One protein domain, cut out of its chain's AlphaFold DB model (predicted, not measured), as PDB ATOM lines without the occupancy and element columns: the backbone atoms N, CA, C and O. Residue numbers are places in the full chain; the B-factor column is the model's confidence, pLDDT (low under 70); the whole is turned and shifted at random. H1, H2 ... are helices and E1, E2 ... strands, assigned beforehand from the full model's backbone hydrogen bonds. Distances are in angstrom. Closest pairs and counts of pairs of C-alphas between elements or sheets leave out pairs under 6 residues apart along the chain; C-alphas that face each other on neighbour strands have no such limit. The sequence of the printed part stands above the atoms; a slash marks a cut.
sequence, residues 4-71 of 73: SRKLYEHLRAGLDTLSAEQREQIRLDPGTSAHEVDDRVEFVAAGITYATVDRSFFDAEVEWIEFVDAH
ATOM      1  N   SER A   4      -2.319 -40.381  43.068       71.31
ATOM      2  CA  SER A   4      -2.573 -39.695  41.798       71.31
ATOM      3  C   SER A   4      -1.709 -38.448  41.596       71.31
ATOM      4  O   SER A   4      -1.205 -38.225  40.503       71.31
ATOM      5  N   ARG A   5      -1.488 -37.621  42.629       79.75
ATOM      6  CA  ARG A   5      -0.672 -36.402  42.486       79.75
ATOM      7  C   ARG A   5       0.800 -36.734  42.250       79.75
ATOM      8  O   ARG A   5       1.414 -36.140  41.371       79.75
ATOM      9  N   LYS A   6       1.336 -37.684  43.022       83.12
ATOM     10  CA  LYS A   6       2.710 -38.183  42.867       83.12
ATOM     11  C   LYS A   6       2.909 -38.728  41.451       83.12
ATOM     12  O   LYS A   6       3.918 -38.435  40.818       83.12
ATOM     13  N   LEU A   7       1.913 -39.452  40.938       82.81
ATOM     14  CA  LEU A   7       1.925 -39.978  39.581       82.81
ATOM     15  C   LEU A   7       1.941 -38.867  38.525       82.81
ATOM     16  O   LEU A   7       2.810 -38.874  37.664       82.81
ATOM     17  N   TYR A   8       1.042 -37.881  38.604       84.31
ATOM     18  CA  TYR A   8       1.029 -36.765  37.648       84.31
ATOM     19  C   TYR A   8       2.344 -35.979  37.635       84.31
ATOM     20  O   TYR A   8       2.809 -35.571  36.571       84.31
ATOM     21  N   GLU A   9       2.951 -35.764  38.803       89.44
ATOM     22  CA  GLU A   9       4.260 -35.114  38.908       89.44
ATOM     23  C   GLU A   9       5.358 -35.960  38.237       89.44
ATOM     24  O   GLU A   9       6.177 -35.411  37.499       89.44
ATOM     25  N   HIS A  10       5.325 -37.288  38.401       89.69
ATOM     26  CA  HIS A  10       6.252 -38.218  37.747       89.69
ATOM     27  C   HIS A  10       6.083 -38.261  36.222       89.69
ATOM     28  O   HIS A  10       7.062 -38.140  35.490       89.69
ATOM     29  N   LEU A  11       4.843 -38.347  35.730       89.00
ATOM     30  CA  LEU A  11       4.536 -38.322  34.294       89.00
ATOM     31  C   LEU A  11       5.006 -37.020  33.642       89.00
ATOM     32  O   LEU A  11       5.626 -37.031  32.579       89.00
ATOM     33  N   ARG A  12       4.750 -35.891  34.310       90.88
ATOM     34  CA  ARG A  12       5.205 -34.581  33.849       90.88
ATOM     35  C   ARG A  12       6.728 -34.506  33.799       90.88
ATOM     36  O   ARG A  12       7.265 -34.035  32.801       90.88
ATOM     37  N   ALA A  13       7.412 -34.995  34.832       92.81
ATOM     38  CA  ALA A  13       8.869 -35.054  34.842       92.81
ATOM     39  C   ALA A  13       9.402 -35.910  33.682       92.81
ATOM     40  O   ALA A  13      10.343 -35.494  33.015       92.81
ATOM     41  N   GLY A  14       8.759 -37.043  33.383       92.00
ATOM     42  CA  GLY A  14       9.080 -37.881  32.227       92.00
ATOM     43  C   GLY A  14       9.027 -37.111  30.907       92.00
ATOM     44  O   GLY A  14      10.024 -37.041  30.186       92.00
ATOM     45  N   LEU A  15       7.918 -36.415  30.638       91.12
ATOM     46  CA  LEU A  15       7.783 -35.544  29.460       91.12
ATOM     47  C   LEU A  15       8.840 -34.429  29.431       91.12
ATOM     48  O   LEU A  15       9.381 -34.105  28.372       91.12
ATOM     49  N   ASP A  16       9.183 -33.865  30.588       93.06
ATOM     50  CA  ASP A  16      10.211 -32.831  30.725       93.06
ATOM     51  C   ASP A  16      11.643 -33.366  30.515       93.06
ATOM     52  O   ASP A  16      12.552 -32.565  30.296       93.06
ATOM     53  N   THR A  17      11.872 -34.681  30.465       93.25
ATOM     54  CA  THR A  17      13.187 -35.250  30.092       93.25
ATOM     55  C   THR A  17      13.351 -35.512  28.594       93.25
ATOM     56  O   THR A  17      14.478 -35.659  28.119       93.25
ATOM     57  N   LEU A  18      12.253 -35.527  27.835       93.38
ATOM     58  CA  LEU A  18      12.269 -35.827  26.406       93.38
ATOM     59  C   LEU A  18      12.948 -34.735  25.571       93.38
ATOM     60  O   LEU A  18      12.968 -33.551  25.924       93.38
ATOM     61  N   SER A  19      13.457 -35.123  24.401       95.44
ATOM     62  CA  SER A  19      13.945 -34.164  23.411       95.44
ATOM     63  C   SER A  19      12.795 -33.310  22.852       95.44
ATOM     64  O   SER A  19      11.623 -33.682  22.913       95.44
ATOM     65  N   ALA A  20      13.116 -32.148  22.271       93.69
ATOM     66  CA  ALA A  20      12.104 -31.294  21.640       93.69
ATOM     67  C   ALA A  20      11.343 -32.018  20.511       93.69
ATOM     68  O   ALA A  20      10.144 -31.809  20.358       93.69
ATOM     69  N   GLU A  21      12.024 -32.895  19.769       93.81
ATOM     70  CA  GLU A  21      11.427 -33.707  18.705       93.81
ATOM     71  C   GLU A  21      10.434 -34.733  19.263       93.81
ATOM     72  O   GLU A  21       9.304 -34.814  18.791       93.81
ATOM     73  N   GLN A  22      10.813 -35.452  20.321       93.50
ATOM     74  CA  GLN A  22       9.940 -36.428  20.981       93.50
ATOM     75  C   GLN A  22       8.708 -35.759  21.603       93.50
ATOM     76  O   GLN A  22       7.597 -36.270  21.487       93.50
ATOM     77  N   ARG A  23       8.878 -34.583  22.226       92.62
ATOM     78  CA  ARG A  23       7.742 -33.812  22.752       92.62
ATOM     79  C   ARG A  23       6.794 -33.360  21.648       92.62
ATOM     80  O   ARG A  23       5.587 -33.377  21.860       92.62
ATOM     81  N   GLU A  24       7.315 -32.961  20.489       93.38
ATOM     82  CA  GLU A  24       6.471 -32.576  19.357       93.38
ATOM     83  C   GLU A  24       5.741 -33.791  18.763       93.38
ATOM     84  O   GLU A  24       4.559 -33.685  18.455       93.38
ATOM     85  N   GLN A  25       6.378 -34.966  18.695       92.94
ATOM     86  CA  GLN A  25       5.711 -36.212  18.290       92.94
ATOM     87  C   GLN A  25       4.538 -36.557  19.218       92.94
ATOM     88  O   GLN A  25       3.426 -36.763  18.742       92.94
ATOM     89  N   ILE A  26       4.755 -36.519  20.536       92.12
ATOM     90  CA  ILE A  26       3.695 -36.737  21.536       92.12
ATOM     91  C   ILE A  26       2.616 -35.654  21.452       92.12
ATOM     92  O   ILE A  26       1.439 -35.920  21.656       92.12
ATOM     93  N   ARG A  27       2.978 -34.409  21.138       90.44
ATOM     94  CA  ARG A  27       1.994 -33.338  20.956       90.44
ATOM     95  C   ARG A  27       1.094 -33.578  19.738       90.44
ATOM     96  O   ARG A  27      -0.077 -33.204  19.782       90.44
ATOM     97  N   LEU A  28       1.640 -34.147  18.663       90.88
ATOM     98  CA  LEU A  28       0.900 -34.480  17.442       90.88
ATOM     99  C   LEU A  28       0.035 -35.737  17.611       90.88
ATOM    100  O   LEU A  28      -1.028 -35.812  16.998       90.88
ATOM    101  N   ASP A  29       0.458 -36.675  18.460       89.56
ATOM    102  CA  ASP A  29      -0.290 -37.879  18.832       89.56
ATOM    103  C   ASP A  29      -0.302 -38.079  20.365       89.56
ATOM    104  O   ASP A  29       0.529 -38.804  20.921       89.56
ATOM    105  N   PRO A  30      -1.225 -37.406  21.083       79.50
ATOM    106  CA  PRO A  30      -1.219 -37.336  22.547       79.50
ATOM    107  C   PRO A  30      -1.778 -38.583  23.246       79.50
ATOM    108  O   PRO A  30      -1.973 -38.559  24.464       79.50
ATOM    109  N   GLY A  31      -2.061 -39.662  22.512       85.75
ATOM    110  CA  GLY A  31      -2.579 -40.903  23.079       85.75
ATOM    111  C   GLY A  31      -1.565 -41.545  24.021       85.75
ATOM    112  O   GLY A  31      -0.609 -42.163  23.565       85.75
ATOM    113  N   THR A  32      -1.773 -41.403  25.333       85.62
ATOM    114  CA  THR A  32      -0.998 -42.138  26.341       85.62
ATOM    115  C   THR A  32      -1.675 -43.468  26.631       85.62
ATOM    116  O   THR A  32      -2.846 -43.489  26.997       85.62
ATOM    117  N   SER A  33      -0.917 -44.554  26.520       88.06
ATOM    118  CA  SER A  33      -1.291 -45.890  26.991       88.06
ATOM    119  C   SER A  33      -0.369 -46.301  28.134       88.06
ATOM    120  O   SER A  33       0.799 -45.900  28.155       88.06
ATOM    121  N   ALA A  34      -0.885 -47.074  29.087       89.06
ATOM    122  CA  ALA A  34      -0.083 -47.695  30.132       89.06
ATOM    123  C   ALA A  34      -0.005 -49.206  29.880       89.06
ATOM    124  O   ALA A  34      -1.013 -49.850  29.598       89.06
ATOM    125  N   HIS A  35       1.198 -49.764  29.968       88.25
ATOM    126  CA  HIS A  35       1.452 -51.187  29.768       88.25
ATOM    127  C   HIS A  35       2.152 -51.759  30.995       88.25
ATOM    128  O   HIS A  35       3.222 -51.280  31.367       88.25
ATOM    129  N   GLU A  36       1.570 -52.785  31.614       87.31
ATOM    130  CA  GLU A  36       2.265 -53.563  32.638       87.31
ATOM    131  C   GLU A  36       3.295 -54.483  31.971       87.31
ATOM    132  O   GLU A  36       2.991 -55.231  31.040       87.31
ATOM    133  N   VAL A  37       4.536 -54.403  32.441       87.69
ATOM    134  CA  VAL A  37       5.660 -55.227  31.999       87.69
ATOM    135  C   VAL A  37       6.374 -55.720  33.251       87.69
ATOM    136  O   VAL A  37       7.125 -54.969  33.864       87.69
ATOM    137  N   ASP A  38       6.173 -56.981  33.625       87.69
ATOM    138  CA  ASP A  38       6.675 -57.544  34.888       87.69
ATOM    139  C   ASP A  38       6.151 -56.755  36.113       87.69
ATOM    140  O   ASP A  38       4.946 -56.647  36.295       87.69
ATOM    141  N   ASP A  39       7.033 -56.188  36.947       85.88
ATOM    142  CA  ASP A  39       6.681 -55.439  38.168       85.88
ATOM    143  C   ASP A  39       6.636 -53.907  37.958       85.88
ATOM    144  O   ASP A  39       6.836 -53.126  38.898       85.88
ATOM    145  N   ARG A  40       6.414 -53.450  36.721       89.44
ATOM    146  CA  ARG A  40       6.378 -52.022  36.358       89.44
ATOM    147  C   ARG A  40       5.291 -51.713  35.342       89.44
ATOM    148  O   ARG A  40       4.916 -52.559  34.541       89.44
ATOM    149  N   VAL A  41       4.843 -50.463  35.341       90.44
ATOM    150  CA  VAL A  41       3.979 -49.901  34.304       90.44
ATOM    151  C   VAL A  41       4.759 -48.878  33.493       90.44
ATOM    152  O   VAL A  41       5.347 -47.940  34.038       90.44
ATOM    153  N   GLU A  42       4.762 -49.063  32.180       92.31
ATOM    154  CA  GLU A  42       5.340 -48.151  31.200       92.31
ATOM    155  C   GLU A  42       4.255 -47.266  30.594       92.31
ATOM    156  O   GLU A  42       3.236 -47.756  30.114       92.31
ATOM    157  N   PHE A  43       4.493 -45.957  30.580       91.38
ATOM    158  CA  PHE A  43       3.627 -44.982  29.931       91.38
ATOM    159  C   PHE A  43       4.201 -44.608  28.578       91.38
ATOM    160  O   PHE A  43       5.307 -44.062  28.480       91.38
ATOM    161  N   VAL A  44       3.420 -44.883  27.541       91.88
ATOM    162  CA  VAL A  44       3.820 -44.741  26.148       91.88
ATOM    163  C   VAL A  44       2.899 -43.746  25.463       91.88
ATOM    164  O   VAL A  44       1.683 -43.865  25.566       91.88
ATOM    165  N   ALA A  45       3.467 -42.781  24.746       92.50
ATOM    166  CA  ALA A  45       2.726 -41.883  23.864       92.50
ATOM    167  C   ALA A  45       3.464 -41.733  22.533       92.50
ATOM    168  O   ALA A  45       4.691 -41.659  22.526       92.50
ATOM    169  N   ALA A  46       2.742 -41.735  21.408       91.19
ATOM    170  CA  ALA A  46       3.330 -41.731  20.062       91.19
ATOM    171  C   ALA A  46       4.421 -42.817  19.847       91.19
ATOM    172  O   ALA A  46       5.394 -42.608  19.123       91.19
ATOM    173  N   GLY A  47       4.301 -43.971  20.522       90.19
ATOM    174  CA  GLY A  47       5.306 -45.046  20.502       90.19
ATOM    175  C   GLY A  47       6.572 -44.788  21.336       90.19
ATOM    176  O   GLY A  47       7.524 -45.560  21.246       90.19
ATOM    177  N   ILE A  48       6.604 -43.723  22.142       91.88
ATOM    178  CA  ILE A  48       7.720 -43.356  23.022       91.88
ATOM    179  C   ILE A  48       7.344 -43.646  24.472       91.88
ATOM    180  O   ILE A  48       6.420 -43.027  25.005       91.88
ATOM    181  N   THR A  49       8.100 -44.518  25.142       93.75
ATOM    182  CA  THR A  49       8.040 -44.645  26.603       93.75
ATOM    183  C   THR A  49       8.648 -43.399  27.236       93.75
ATOM    184  O   THR A  49       9.847 -43.152  27.102       93.75
ATOM    185  N   TYR A  50       7.827 -42.593  27.906       92.62
ATOM    186  CA  TYR A  50       8.270 -41.335  28.518       92.62
ATOM    187  C   TYR A  50       8.307 -41.383  30.043       92.62
ATOM    188  O   TYR A  50       8.947 -40.536  30.665       92.62
ATOM    189  N   ALA A  51       7.643 -42.362  30.653       93.19
ATOM    190  CA  ALA A  51       7.707 -42.597  32.084       93.19
ATOM    191  C   ALA A  51       7.520 -44.081  32.402       93.19
ATOM    192  O   ALA A  51       6.827 -44.806  31.689       93.19
ATOM    193  N   THR A  52       8.103 -44.509  33.516       91.81
ATOM    194  CA  THR A  52       7.938 -45.857  34.062       91.81
ATOM    195  C   THR A  52       7.752 -45.749  35.565       91.81
ATOM    196  O   THR A  52       8.419 -44.933  36.208       91.81
ATOM    197  N   VAL A  53       6.844 -46.544  36.121       89.62
ATOM    198  CA  VAL A  53       6.650 -46.674  37.568       89.62
ATOM    199  C   VAL A  53       6.757 -48.138  37.955       89.62
ATOM    200  O   VAL A  53       6.049 -48.979  37.414       89.62
ATOM    201  N   ASP A  54       7.649 -48.451  38.886       88.94
ATOM    202  CA  ASP A  54       7.737 -49.787  39.471       88.94
ATOM    203  C   ASP A  54       6.701 -49.951  40.586       88.94
ATOM    204  O   ASP A  54       6.242 -48.968  41.176       88.94
ATOM    205  N   ARG A  55       6.396 -51.192  40.963       82.94
ATOM    206  CA  ARG A  55       5.493 -51.515  42.077       82.94
ATOM    207  C   ARG A  55       5.827 -50.777  43.378       82.94
ATOM    208  O   ARG A  55       4.927 -50.362  44.102       82.94
ATOM    209  N   SER A  56       7.112 -50.546  43.659       84.81
ATOM    210  CA  SER A  56       7.571 -49.789  44.837       84.81
ATOM    211  C   SER A  56       7.232 -48.293  44.807       84.81
ATOM    212  O   SER A  56       7.482 -47.588  45.782       84.81
ATOM    213  N   PHE A  57       6.714 -47.774  43.691       83.81
ATOM    214  CA  PHE A  57       6.207 -46.407  43.601       83.81
ATOM    215  C   PHE A  57       4.968 -46.195  44.477       83.81
ATOM    216  O   PHE A  57       4.735 -45.074  44.944       83.81
ATOM    217  N   PHE A  58       4.204 -47.262  44.704       80.25
ATOM    218  CA  PHE A  58       2.978 -47.262  45.487       80.25
ATOM    219  C   PHE A  58       3.280 -47.685  46.923       80.25
ATOM    220  O   PHE A  58       4.041 -48.623  47.162       80.25
ATOM    221  N   ASP A  59       2.686 -46.979  47.886       76.94
ATOM    222  CA  ASP A  59       2.942 -47.230  49.308       76.94
ATOM    223  C   ASP A  59       2.161 -48.463  49.806       76.94
ATOM    224  O   ASP A  59       2.512 -49.062  50.825       76.94
ATOM    225  N   ALA A  60       1.118 -48.870  49.072       76.94
ATOM    226  CA  ALA A  60       0.312 -50.049  49.357       76.94
ATOM    227  C   ALA A  60       0.055 -50.894  48.100       76.94
ATOM    228  O   ALA A  60      -0.175 -50.376  47.011       76.94
ATOM    229  N   GLU A  61       0.005 -52.218  48.274       74.25
ATOM    230  CA  GLU A  61      -0.311 -53.174  47.200       74.25
ATOM    231  C   GLU A  61      -1.699 -52.942  46.585       74.25
ATOM    232  O   GLU A  61      -1.865 -53.100  45.380       74.25
ATOM    233  N   VAL A  62      -2.680 -52.510  47.384       72.50
ATOM    234  CA  VAL A  62      -4.019 -52.177  46.872       72.50
ATOM    235  C   VAL A  62      -3.986 -50.991  45.907       72.50
ATOM    236  O   VAL A  62      -4.673 -51.025  44.895       72.50
ATOM    237  N   GLU A  63      -3.134 -49.990  46.159       74.19
ATOM    238  CA  GLU A  63      -2.984 -48.843  45.258       74.19
ATOM    239  C   GLU A  63      -2.344 -49.260  43.932       74.19
ATOM    240  O   GLU A  63      -2.721 -48.730  42.894       74.19
ATOM    241  N   TRP A  64      -1.412 -50.220  43.953       75.44
ATOM    242  CA  TRP A  64      -0.846 -50.809  42.737       75.44
ATOM    243  C   TRP A  64      -1.913 -51.547  41.925       75.44
ATOM    244  O   TRP A  64      -2.040 -51.301  40.732       75.44
ATOM    245  N   ILE A  65      -2.698 -52.419  42.566       75.12
ATOM    246  CA  ILE A  65      -3.728 -53.216  41.881       75.12
ATOM    247  C   ILE A  65      -4.801 -52.307  41.273       75.12
ATOM    248  O   ILE A  65      -5.121 -52.454  40.098       75.12
ATOM    249  N   GLU A  66      -5.324 -51.347  42.043       77.00
ATOM    250  CA  GLU A  66      -6.301 -50.369  41.542       77.00
ATOM    251  C   GLU A  66      -5.718 -49.507  40.416       77.00
ATOM    252  O   GLU A  66      -6.426 -49.128  39.485       77.00
ATOM    253  N   PHE A  67      -4.426 -49.186  40.494       75.75
ATOM    254  CA  PHE A  67      -3.748 -48.415  39.467       75.75
ATOM    255  C   PHE A  67      -3.606 -49.200  38.159       75.75
ATOM    256  O   PHE A  67      -3.971 -48.661  37.116       75.75
ATOM    257  N   VAL A  68      -3.111 -50.440  38.217       77.56
ATOM    258  CA  VAL A  68      -2.991 -51.328  37.052       77.56
ATOM    259  C   VAL A  68      -4.368 -51.521  36.418       77.56
ATOM    260  O   VAL A  68      -4.552 -51.130  35.272       77.56
ATOM    261  N   ASP A  69      -5.374 -51.952  37.184       79.69
ATOM    262  CA  ASP A  69      -6.739 -52.195  36.684       79.69
ATOM    263  C   ASP A  69      -7.374 -50.955  36.020       79.69
ATOM    264  O   ASP A  69      -8.116 -51.063  35.048       79.69
ATOM    265  N   ALA A  70      -7.057 -49.749  36.506       77.56
ATOM    266  CA  ALA A  70      -7.582 -48.507  35.942       77.56
ATOM    267  C   ALA A  70      -6.810 -47.969  34.720       77.56
ATOM    268  O   ALA A  70      -7.327 -47.078  34.042       77.56
ATOM    269  N   HIS A  71      -5.577 -48.423  34.466       72.56
ATOM    270  CA  HIS A  71      -4.682 -47.808  33.469       72.56
ATOM    271  C   HIS A  71      -4.108 -48.784  32.436       72.56
ATOM    272  O   HIS A  71      -3.557 -48.319  31.437       72.56
TER     273      HIS A  71
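Overview. This is residues 4 to 71 of the 73 residues of a protein of Rhodococcus sp. AW25M09 (UniProt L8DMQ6). A small, twisted three-stranded sheet has H1 and H3 over one face, with H2 at the end where E2 finishes and E3 starts. The 68 printed residues run H1 H2 E1 E2 E3 H3; the sheet, ordered E1, E2, E3, is a meander, each strand the antiparallel neighbour of the one before. The class is mixed, in two layers, helices on one face of a sheet; it is compact, radius of gyration of the C-alphas 12.3 A, spanning 36 by 18 by 17 A.

Arrangement. E1, residues 32 to 37, and E2, 40 to 45, form a hairpin, N 35 to O 42 2.9 A, within hydrogen-bond range. E2 and E3, 48 to 54, form another, N 43 to O 51 2.8 A. H1, residues 4 to 17, is over E3 at a height over the sheet of 8.9 A; closest C-alphas Gly 14 and Ala 51, 4.9 A. H3, residues 61 to 71, on the same face, is over E1 and E2 at 10.3 A; the closest C-alphas of H3 and E1 are His 71 and Ala 34, 5.7 A. H2, residues 20 to 28, is on the sheet; its closest C-alpha to E2 is Ile 26, 5.7 A from Ala 45. In H1, H2 and H3 every O i to N i+4 pair is within range.

Along the chain. H1, 20.1 A long, begins at C-alpha 4 (-2.573, -39.695, 41.798); H3, 15.4 A, ends at C-alpha 71 (-4.682, -47.808, 33.469). E3 is 17.7 A long.

Size, cuts and confidence. The printed part has no cut and no long link; no printed residue is under 70 in pLDDT.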